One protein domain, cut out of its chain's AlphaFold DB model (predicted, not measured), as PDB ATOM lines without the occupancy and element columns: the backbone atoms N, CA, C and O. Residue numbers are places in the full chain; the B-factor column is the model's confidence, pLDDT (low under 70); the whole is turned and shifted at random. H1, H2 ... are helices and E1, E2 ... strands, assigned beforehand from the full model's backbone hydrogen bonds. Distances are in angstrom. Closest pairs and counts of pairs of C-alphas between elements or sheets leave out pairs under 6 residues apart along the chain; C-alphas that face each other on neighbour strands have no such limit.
ATOM      1  N   ILE A   3      68.765  32.237  78.096       83.56
ATOM      2  CA  ILE A   3      68.113  32.769  79.291       83.56
ATOM      3  C   ILE A   3      69.144  33.517  80.125       83.56
ATOM      4  O   ILE A   3      70.310  33.125  80.180       83.56
ATOM      5  N   HIS A   4      68.701  34.594  80.761       81.69
ATOM      6  CA  HIS A   4      69.506  35.333  81.719       81.69
ATOM      7  C   HIS A   4      69.123  34.859  83.117       81.69
ATOM      8  O   HIS A   4      67.955  34.932  83.499       81.69
ATOM      9  N   LEU A   5      70.103  34.332  83.843       77.94
ATOM     10  CA  LEU A   5      69.978  33.974  85.250       77.94
ATOM     11  C   LEU A   5      70.982  34.822  86.024       77.94
ATOM     12  O   LEU A   5      72.194  34.643  85.880       77.94
ATOM     13  N   LYS A   6      70.462  35.777  86.809       78.19
ATOM     14  CA  LYS A   6      71.255  36.873  87.391       78.19
ATOM     15  C   LYS A   6      72.050  37.565  86.263       78.19
ATOM     16  O   LYS A   6      71.483  37.837  85.205       78.19
ATOM     17  N   ASP A   7      73.355  37.755  86.434       79.00
ATOM     18  CA  ASP A   7      74.230  38.379  85.429       79.00
ATOM     19  C   ASP A   7      74.820  37.383  84.411       79.00
ATOM     20  O   ASP A   7      75.706  37.728  83.631       79.00
ATOM     21  N   THR A   8      74.356  36.126  84.402       79.50
ATOM     22  CA  THR A   8      74.906  35.072  83.535       79.50
ATOM     23  C   THR A   8      73.943  34.704  82.412       79.50
ATOM     24  O   THR A   8      72.791  34.331  82.638       79.50
ATOM     25  N   ALA A   9      74.441  34.756  81.175       84.00
ATOM     26  CA  ALA A   9      73.738  34.242  80.008       84.00
ATOM     27  C   ALA A   9      73.992  32.733  79.859       84.00
ATOM     28  O   ALA A   9      75.132  32.284  79.701       84.00
ATOM     29  N   ILE A  10      72.918  31.945  79.876       84.69
ATOM     30  CA  ILE A  10      72.971  30.493  79.699       84.69
ATOM     31  C   ILE A  10      72.298  30.126  78.379       84.69
ATOM     32  O   ILE A  10      71.114  30.389  78.157       84.69
ATOM     33  N   GLN A  11      73.070  29.495  77.492       86.50
ATOM     34  CA  GLN A  11      72.556  28.938  76.247       86.50
ATOM     35  C   GLN A  11      71.966  27.553  76.515       86.50
ATOM     36  O   GLN A  11      72.678  26.604  76.843       86.50
ATOM     37  N   LEU A  12      70.658  27.428  76.318       88.19
ATOM     38  CA  LEU A  12      69.946  26.158  76.428       88.19
ATOM     39  C   LEU A  12      70.065  25.331  75.143       88.19
ATOM     40  O   LEU A  12      70.002  25.889  74.036       88.19
ATOM     41  N   ASN A  13      70.122  24.004  75.295       89.06
ATOM     42  CA  ASN A  13      70.105  23.069  74.176       89.06
ATOM     43  C   ASN A  13      68.745  23.144  73.445       89.06
ATOM     44  O   ASN A  13      67.694  22.966  74.070       89.06
ATOM     45  N   PRO A  14      68.712  23.401  72.124       90.44
ATOM     46  CA  PRO A  14      67.461  23.497  71.376       90.44
ATOM     47  C   PRO A  14      66.572  22.243  71.430       90.44
ATOM     48  O   PRO A  14      65.343  22.377  71.400       90.44
ATOM     49  N   SER A  15      67.157  21.040  71.494       91.62
ATOM     50  CA  SER A  15      66.397  19.783  71.540       91.62
ATOM     51  C   SER A  15      65.687  19.619  72.889       91.62
ATOM     52  O   SER A  15      64.480  19.362  72.922       91.62
ATOM     53  N   GLU A  16      66.394  19.890  73.987       91.75
ATOM     54  CA  GLU A  16      65.859  19.899  75.351       91.75
ATOM     55  C   GLU A  16      64.764  20.950  75.510       91.75
ATOM     56  O   GLU A  16      63.686  20.644  76.017       91.75
ATOM     57  N   VAL A  17      64.973  22.165  74.989       92.38
ATOM     58  CA  VAL A  17      63.952  23.228  75.001       92.38
ATOM     59  C   VAL A  17      62.675  22.762  74.301       92.38
ATOM     60  O   VAL A  17      61.569  23.014  74.785       92.38
ATOM     61  N   ARG A  18      62.798  22.070  73.164       94.81
ATOM     62  CA  ARG A  18      61.640  21.546  72.428       94.81
ATOM     63  C   ARG A  18      60.916  20.459  73.224       94.81
ATOM     64  O   ARG A  18      59.685  20.494  73.306       94.81
ATOM     65  N   ALA A  19      61.657  19.521  73.811       95.81
ATOM     66  CA  ALA A  19      61.097  18.457  74.641       95.81
ATOM     67  C   ALA A  19      60.388  19.023  75.886       95.81
ATOM     68  O   ALA A  19      59.229  18.685  76.138       95.81
ATOM     69  N   ALA A  20      61.034  19.956  76.590       95.50
ATOM     70  CA  ALA A  20      60.491  20.633  77.762       95.50
ATOM     71  C   ALA A  20      59.204  21.400  77.430       95.50
ATOM     72  O   ALA A  20      58.183  21.198  78.088       95.50
ATOM     73  N   LYS A  21      59.194  22.204  76.355       95.94
ATOM     74  CA  LYS A  21      57.984  22.920  75.903       95.94
ATOM     75  C   LYS A  21      56.825  21.970  75.621       95.94
ATOM     76  O   LYS A  21      55.695  22.261  76.005       95.94
ATOM     77  N   LYS A  22      57.090  20.827  74.978       97.88
ATOM     78  CA  LYS A  22      56.060  19.821  74.685       97.88
ATOM     79  C   LYS A  22      55.476  19.218  75.964       97.88
ATOM     80  O   LYS A  22      54.260  19.058  76.053       97.88
ATOM     81  N   LEU A  23      56.319  18.898  76.944       97.88
ATOM     82  CA  LEU A  23      55.890  18.346  78.230       97.88
ATOM     83  C   LEU A  23      55.071  19.367  79.030       97.88
ATOM     84  O   LEU A  23      53.950  19.069  79.439       97.88
ATOM     85  N   ILE A  24      55.591  20.587  79.177       97.06
ATOM     86  CA  ILE A  24      54.930  21.673  79.910       97.06
ATOM     87  C   ILE A  24      53.594  22.037  79.248       97.06
ATOM     88  O   ILE A  24      52.588  22.174  79.934       97.06
ATOM     89  N   SER A  25      53.542  22.124  77.916       97.69
ATOM     90  CA  SER A  25      52.301  22.410  77.184       97.69
ATOM     91  C   SER A  25      51.215  21.363  77.452       97.69
ATOM     92  O   SER A  25      50.063  21.726  77.703       97.69
ATOM     93  N   ARG A  26      51.574  20.072  77.471       98.12
ATOM     94  CA  ARG A  26      50.641  18.989  77.823       98.12
ATOM     95  C   ARG A  26      50.124  19.143  79.250       98.12
ATOM     96  O   ARG A  26      48.919  19.054  79.461       98.12
ATOM     97  N   PHE A  27      51.009  19.420  80.204       97.94
ATOM     98  CA  PHE A  27      50.627  19.654  81.596       97.94
ATOM     99  C   PHE A  27      49.659  20.841  81.734       97.94
ATOM    100  O   PHE A  27      48.560  20.675  82.261       97.94
ATOM    101  N   ILE A  28      50.015  22.011  81.189       97.44
ATOM    102  CA  ILE A  28      49.189  23.230  81.243       97.44
ATOM    103  C   ILE A  28      47.809  22.980  80.621       97.44
ATOM    104  O   ILE A  28      46.789  23.374  81.186       97.44
ATOM    105  N   THR A  29      47.759  22.274  79.489       97.69
ATOM    106  CA  THR A  29      46.500  21.933  78.808       97.69
ATOM    107  C   THR A  29      45.616  21.028  79.665       97.69
ATOM    108  O   THR A  29      44.406  21.255  79.759       97.69
ATOM    109  N   SER A  30      46.204  20.030  80.329       97.88
ATOM    110  CA  SER A  30      45.489  19.147  81.255       97.88
ATOM    111  C   SER A  30      44.916  19.913  82.446       97.88
ATOM    112  O   SER A  30      43.735  19.743  82.756       97.88
ATOM    113  N   VAL A  31      45.703  20.801  83.065       97.69
ATOM    114  CA  VAL A  31      45.240  21.642  84.184       97.69
ATOM    115  C   VAL A  31      44.124  22.583  83.731       97.69
ATOM    116  O   VAL A  31      43.098  22.670  84.400       97.69
ATOM    117  N   SER A  32      44.270  23.235  82.572       97.62
ATOM    118  CA  SER A  32      43.244  24.125  82.004       97.62
ATOM    119  C   SER A  32      41.940  23.384  81.697       97.62
ATOM    120  O   SER A  32      40.843  23.890  81.925       97.62
ATOM    121  N   SER A  33      42.041  22.158  81.187       97.69
ATOM    122  CA  SER A  33      40.862  21.344  80.890       97.69
ATOM    123  C   SER A  33      40.160  20.902  82.174       97.69
ATOM    124  O   SER A  33      38.935  20.961  82.258       97.69
ATOM    125  N   ALA A  34      40.917  20.484  83.192       96.94
ATOM    126  CA  ALA A  34      40.371  20.084  84.486       96.94
ATOM    127  C   ALA A  34      39.710  21.257  85.228       96.94
ATOM    128  O   ALA A  34      38.606  21.097  85.752       96.94
ATOM    129  N   SER A  35      40.332  22.438  85.218       97.31
ATOM    130  CA  SER A  35      39.781  23.640  85.852       97.31
ATOM    131  C   SER A  35      38.471  24.082  85.201       97.31
ATOM    132  O   SER A  35      37.505  24.369  85.901       97.31
ATOM    133  N   LYS A  36      38.387  24.056  83.864       95.88
ATOM    134  CA  LYS A  36      37.147  24.367  83.134       95.88
ATOM    135  C   LYS A  36      36.039  23.360  83.429       95.88
ATOM    136  O   LYS A  36      34.921  23.769  83.719       95.88
ATOM    137  N   ARG A  37      36.345  22.056  83.396       96.69
ATOM    138  CA  ARG A  37      35.358  20.994  83.669       96.69
ATOM    139  C   ARG A  37      34.769  21.067  85.078       96.69
ATOM    140  O   ARG A  37      33.625  20.686  85.267       96.69
ATOM    141  N   THR A  38      35.548  21.532  86.050       95.69
ATOM    142  CA  THR A  38      35.139  21.620  87.461       95.69
ATOM    143  C   THR A  38      34.614  23.003  87.857       95.69
ATOM    144  O   THR A  38      34.247  23.198  89.010       95.69
ATOM    145  N   GLY A  39      34.597  23.974  86.934       95.38
ATOM    146  CA  GLY A  39      34.227  25.367  87.218       95.38
ATOM    147  C   GLY A  39      35.273  26.156  88.020       95.38
ATOM    148  O   GLY A  39      35.048  27.316  88.353       95.38
ATOM    149  N   GLN A  40      36.438  25.575  88.309       95.25
ATOM    150  CA  GLN A  40      37.484  26.159  89.153       95.25
ATOM    151  C   GLN A  40      38.530  26.912  88.324       95.25
ATOM    152  O   GLN A  40      39.716  26.592  88.352       95.25
ATOM    153  N   ILE A  41      38.125  27.920  87.550       93.88
ATOM    154  CA  ILE A  41      39.053  28.644  86.658       93.88
ATOM    155  C   ILE A  41      40.210  29.294  87.438       93.88
ATOM    156  O   ILE A  41      41.347  29.278  86.965       93.88
ATOM    157  N   SER A  42      39.957  29.800  88.650       96.56
ATOM    158  CA  SER A  42      40.998  30.361  89.524       96.56
ATOM    159  C   SER A  42      42.114  29.359  89.832       96.56
ATOM    160  O   SER A  42      43.278  29.747  89.845       96.56
ATOM    161  N   PHE A  43      41.798  28.065  89.969       95.69
ATOM    162  CA  PHE A  43      42.787  27.013  90.217       95.69
ATOM    163  C   PHE A  43      43.839  26.926  89.106       95.69
ATOM    164  O   PHE A  43      45.019  26.746  89.395       95.69
ATOM    165  N   TYR A  44      43.449  27.114  87.840       97.06
ATOM    166  CA  TYR A  44      44.409  27.139  86.733       97.06
ATOM    167  C   TYR A  44      45.457  28.238  86.917       97.06
ATOM    168  O   TYR A  44      46.652  27.975  86.791       97.06
ATOM    169  N   PHE A  45      45.023  29.451  87.270       97.00
ATOM    170  CA  PHE A  45      45.935  30.564  87.521       97.00
ATOM    171  C   PHE A  45      46.792  30.329  88.765       97.00
ATOM    172  O   PHE A  45      47.998  30.564  88.711       97.00
ATOM    173  N   THR A  46      46.212  29.793  89.841       97.81
ATOM    174  CA  THR A  46      46.962  29.412  91.046       97.81
ATOM    175  C   THR A  46      48.089  28.439  90.714       97.81
ATOM    176  O   THR A  46      49.222  28.660  91.131       97.81
ATOM    177  N   VAL A  47      47.821  27.403  89.913       97.44
ATOM    178  CA  VAL A  47      48.854  26.443  89.493       97.44
ATOM    179  C   VAL A  47      49.974  27.137  88.720       97.44
ATOM    180  O   VAL A  47      51.142  26.902  89.018       97.44
ATOM    181  N   LEU A  48      49.649  28.019  87.767       96.75
ATOM    182  CA  LEU A  48      50.668  28.750  87.007       96.75
ATOM    183  C   LEU A  48      51.548  29.631  87.904       96.75
ATOM    184  O   LEU A  48      52.770  29.637  87.746       96.75
ATOM    185  N   ILE A  49      50.940  30.347  88.852       97.56
ATOM    186  CA  ILE A  49      51.653  31.226  89.788       97.56
ATOM    187  C   ILE A  49      52.566  30.403  90.702       97.56
ATOM    188  O   ILE A  49      53.745  30.722  90.836       97.56
ATOM    189  N   ILE A  50      52.056  29.316  91.285       97.50
ATOM    190  CA  ILE A  50      52.843  28.449  92.169       97.50
ATOM    191  C   ILE A  50      53.998  27.797  91.411       97.50
ATOM    192  O   ILE A  50      55.124  27.809  91.903       97.50
ATOM    193  N   MET A  51      53.770  27.301  90.191       96.56
ATOM    194  CA  MET A  51      54.852  26.772  89.357       96.56
ATOM    195  C   MET A  51      55.929  27.819  89.082       96.56
ATOM    196  O   MET A  51      57.112  27.490  89.140       96.56
ATOM    197  N   HIS A  52      55.538  29.062  88.783       94.81
ATOM    198  CA  HIS A  52      56.486  30.151  88.573       94.81
ATOM    199  C   HIS A  52      57.327  30.402  89.829       94.81
ATOM    200  O   HIS A  52      58.552  30.354  89.738       94.81
ATOM    201  N   ILE A  53      56.688  30.583  90.991       95.75
ATOM    202  CA  ILE A  53      57.369  30.840  92.269       95.75
ATOM    203  C   ILE A  53      58.330  29.699  92.612       95.75
ATOM    204  O   ILE A  53      59.510  29.943  92.842       95.75
ATOM    205  N   MET A  54      57.856  28.451  92.586       95.81
ATOM    206  CA  MET A  54      58.684  27.288  92.918       95.81
ATOM    207  C   MET A  54      59.867  27.136  91.959       95.81
ATOM    208  O   MET A  54      60.974  26.825  92.390       95.81
ATOM    209  N   SER A  55      59.656  27.373  90.659       92.56
ATOM    210  CA  SER A  55      60.737  27.286  89.671       92.56
ATOM    211  C   SER A  55      61.784  28.376  89.888       92.56
ATOM    212  O   SER A  55      62.972  28.088  89.792       92.56
ATOM    213  N   GLN A  56      61.363  29.608  90.193       90.00
ATOM    214  CA  GLN A  56      62.282  30.705  90.513       90.00
ATOM    215  C   GLN A  56      63.089  30.395  91.774       90.00
ATOM    216  O   GLN A  56      64.314  30.426  91.722       90.00
ATOM    217  N   GLN A  57      62.425  29.986  92.859       91.75
ATOM    218  CA  GLN A  57      63.088  29.618  94.114       91.75
ATOM    219  C   GLN A  57      64.131  28.518  93.912       91.75
ATOM    220  O   GLN A  57      65.245  28.628  94.410       91.75
ATOM    221  N   LEU A  58      63.803  27.474  93.144       89.19
ATOM    222  CA  LEU A  58      64.757  26.410  92.832       89.19
ATOM    223  C   LEU A  58      65.949  26.932  92.029       89.19
ATOM    224  O   LEU A  58      67.084  26.598  92.353       89.19
ATOM    225  N   LEU A  59      65.719  27.764  91.013       86.56
ATOM    226  CA  LEU A  59      66.799  28.339  90.205       86.56
ATOM    227  C   LEU A  59      67.706  29.274  91.015       86.56
ATOM    228  O   LEU A  59      68.909  29.309  90.769       86.56
ATOM    229  N   GLU A  60      67.162  29.988  91.999       85.62
ATOM    230  CA  GLU A  60      67.931  30.856  92.897       85.62
ATOM    231  C   GLU A  60      68.900  30.085  93.801       85.62
ATOM    232  O   GLU A  60      69.929  30.651  94.181       85.62
ATOM    233  N   THR A  61      68.616  28.807  94.098       87.00
ATOM    234  CA  THR A  61      69.513  27.944  94.894       87.00
ATOM    235  C   THR A  61      70.809  27.569  94.176       87.00
ATOM    236  O   THR A  61      71.758  27.147  94.831       87.00
ATOM    237  N   PHE A  62      70.876  27.735  92.853       83.06
ATOM    238  CA  PHE A  62      72.079  27.448  92.081       83.06
ATOM    239  C   PHE A  62      72.967  28.692  91.951       83.06
ATOM    240  O   PHE A  62      72.492  29.799  91.656       83.06
ATOM    241  N   ASP A  63      74.283  28.504  92.096       83.56
ATOM    242  CA  ASP A  63      75.237  29.471  91.563       83.56
ATOM    243  C   ASP A  63      75.135  29.443  90.023       83.56
ATOM    244  O   ASP A  63      75.205  28.365  89.420       83.56
ATOM    245  N   PRO A  64      74.937  30.594  89.350       79.69
ATOM    246  CA  PRO A  64      74.835  30.635  87.894       79.69
ATOM    247  C   PRO A  64      76.040  30.030  87.163       79.69
ATOM    248  O   PRO A  64      75.865  29.492  86.066       79.69
ATOM    249  N   LYS A  65      77.245  30.105  87.744       80.56
ATOM    250  CA  LYS A  65      78.462  29.524  87.165       80.56
ATOM    251  C   LYS A  65      78.425  28.004  87.236       80.56
ATOM    252  O   LYS A  65      78.611  27.362  86.204       80.56
ATOM    253  N   ASP A  66      78.078  27.447  88.394       84.50
ATOM    254  CA  ASP A  66      77.931  25.999  88.579       84.50
ATOM    255  C   ASP A  66      76.860  25.441  87.643       84.50
ATOM    256  O   ASP A  66      77.066  24.435  86.963       84.50
ATOM    257  N   LEU A  67      75.722  26.135  87.539       82.81
ATOM    258  CA  LEU A  67      74.655  25.749  86.624       82.81
ATOM    259  C   LEU A  67      75.133  25.775  85.168       82.81
ATOM    260  O   LEU A  67      74.869  24.836  84.418       82.81
ATOM    261  N   GLN A  68      75.860  26.818  84.758       80.25
ATOM    262  CA  GLN A  68      76.404  26.905  83.405       80.25
ATOM    263  C   GLN A  68      77.405  25.774  83.120       80.25
ATOM    264  O   GLN A  68      77.372  25.199  82.030       80.25
ATOM    265  N   GLU A  69      78.276  25.436  84.073       84.25
ATOM    266  CA  GLU A  69      79.230  24.331  83.943       84.25
ATOM    267  C   GLU A  69      78.533  22.974  83.851       84.25
ATOM    268  O   GLU A  69      78.848  22.191  82.953       84.25
ATOM    269  N   ILE A  70      77.545  22.714  84.713       83.19
ATOM    270  CA  ILE A  70      76.726  21.497  84.666       83.19
ATOM    271  C   ILE A  70      76.056  21.386  83.295       83.19
ATOM    272  O   ILE A  70      76.181  20.364  82.620       83.19
ATOM    273  N   MET A  71      75.392  22.447  82.838       82.62
ATOM    274  CA  MET A  71      74.697  22.425  81.554       82.62
ATOM    275  C   MET A  71      75.656  22.223  80.378       82.62
ATOM    276  O   MET A  71      75.341  21.447  79.480       82.62
ATOM    277  N   LYS A  72      76.845  22.838  80.391       81.75
ATOM    278  CA  LYS A  72      77.878  22.604  79.365       81.75
ATOM    279  C   LYS A  72      78.405  21.170  79.390       81.75
ATOM    280  O   LYS A  72      78.575  20.571  78.335       81.75
ATOM    281  N   LYS A  73      78.650  20.606  80.576       81.88
ATOM    282  CA  LYS A  73      79.204  19.253  80.747       81.88
ATOM    283  C   LYS A  73      78.280  18.162  80.203       81.88
ATOM    284  O   LYS A  73      78.766  17.136  79.730       81.88
ATOM    285  N   TYR A  74      76.968  18.374  80.281       76.19
ATOM    286  CA  TYR A  74      75.960  17.393  79.868       76.19
ATOM    287  C   TYR A  74      75.238  17.743  78.559       76.19
ATOM    288  O   TYR A  74      74.420  16.951  78.096       76.19
ATOM    289  N   GLN A  75      75.579  18.865  77.917       68.12
ATOM    290  CA  GLN A  75      75.200  19.155  76.534       68.12
ATOM    291  C   GLN A  75      75.985  18.241  75.582       68.12
ATOM    292  O   GLN A  75      77.074  18.584  75.128       68.12
TER     293      GLN A  75
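This is residues 3 to 75 of the 76 residues of an uncharacterized protein of Blautia sp. OF09-25XD (UniProt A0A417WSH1). A long helical hairpin of H1 and H2 opens as a narrow V, with a small head at its open end where the strand hairpin E1 and E2 lies near the short helix H3. The two long helices meet where they are linked and spread apart from there, leaving the middle hollow. The printed part has 73 residues with two named strands and three named helices, in the order E1, E2, H1, H2, H3; the sheet E1 - E2 is antiparallel and the class is mostly helix. The whole is loose, with a radius of gyration of the C-alphas of 15.5 A, and elongated, spanning 45 by 24 by 14 A.

E1, residues 3 to 5, and E2, residues 8 to 11, form an antiparallel hairpin at 148 degrees, with N 3 and O 10 at 3.0 A and N 5 and O 8 at 2.9 A, within hydrogen-bond range. H1, residues 14 to 37, touches H2, residues 41 to 60, through residues 31 to 35 and 41 to 44 alone. Their closest C-alphas are those of Ser 35 and Ile 41, 5.1 A apart. This helical hairpin runs opposite ways at a shallow tilt of 32 degrees. H3, residues 64 to 74, touches no helix; its closest C-alpha pair with E2 is Gln 68 and Ile 10, 6.2 A apart. E1 and H2 are only just apart, at 8.1 A. Every O i to N i+4 pair is within hydrogen-bond range in H1 and H3, and 15 of 16 in H2.

E1 begins at C-alpha 3 (68.113, 32.769, 79.291). H1 measures 34.5 A from first to last C-alpha, H2 29.6 A and H3 15.5 A. H1 ends at C-alpha 37 (35.358, 20.994, 83.669), and H3 at C-alpha 74 (75.960, 17.393, 79.868).

The two C-alphas farthest apart, those of Gly 39 and Lys 73, are 45.8 A apart. The printed part has no cut, and its four links between elements are tight. Residues 17 to 27 of H1 and 49 to 55 of H2 stand free. Mean pLDDT of the printed part is 90.6; residue 75 alone is under 70.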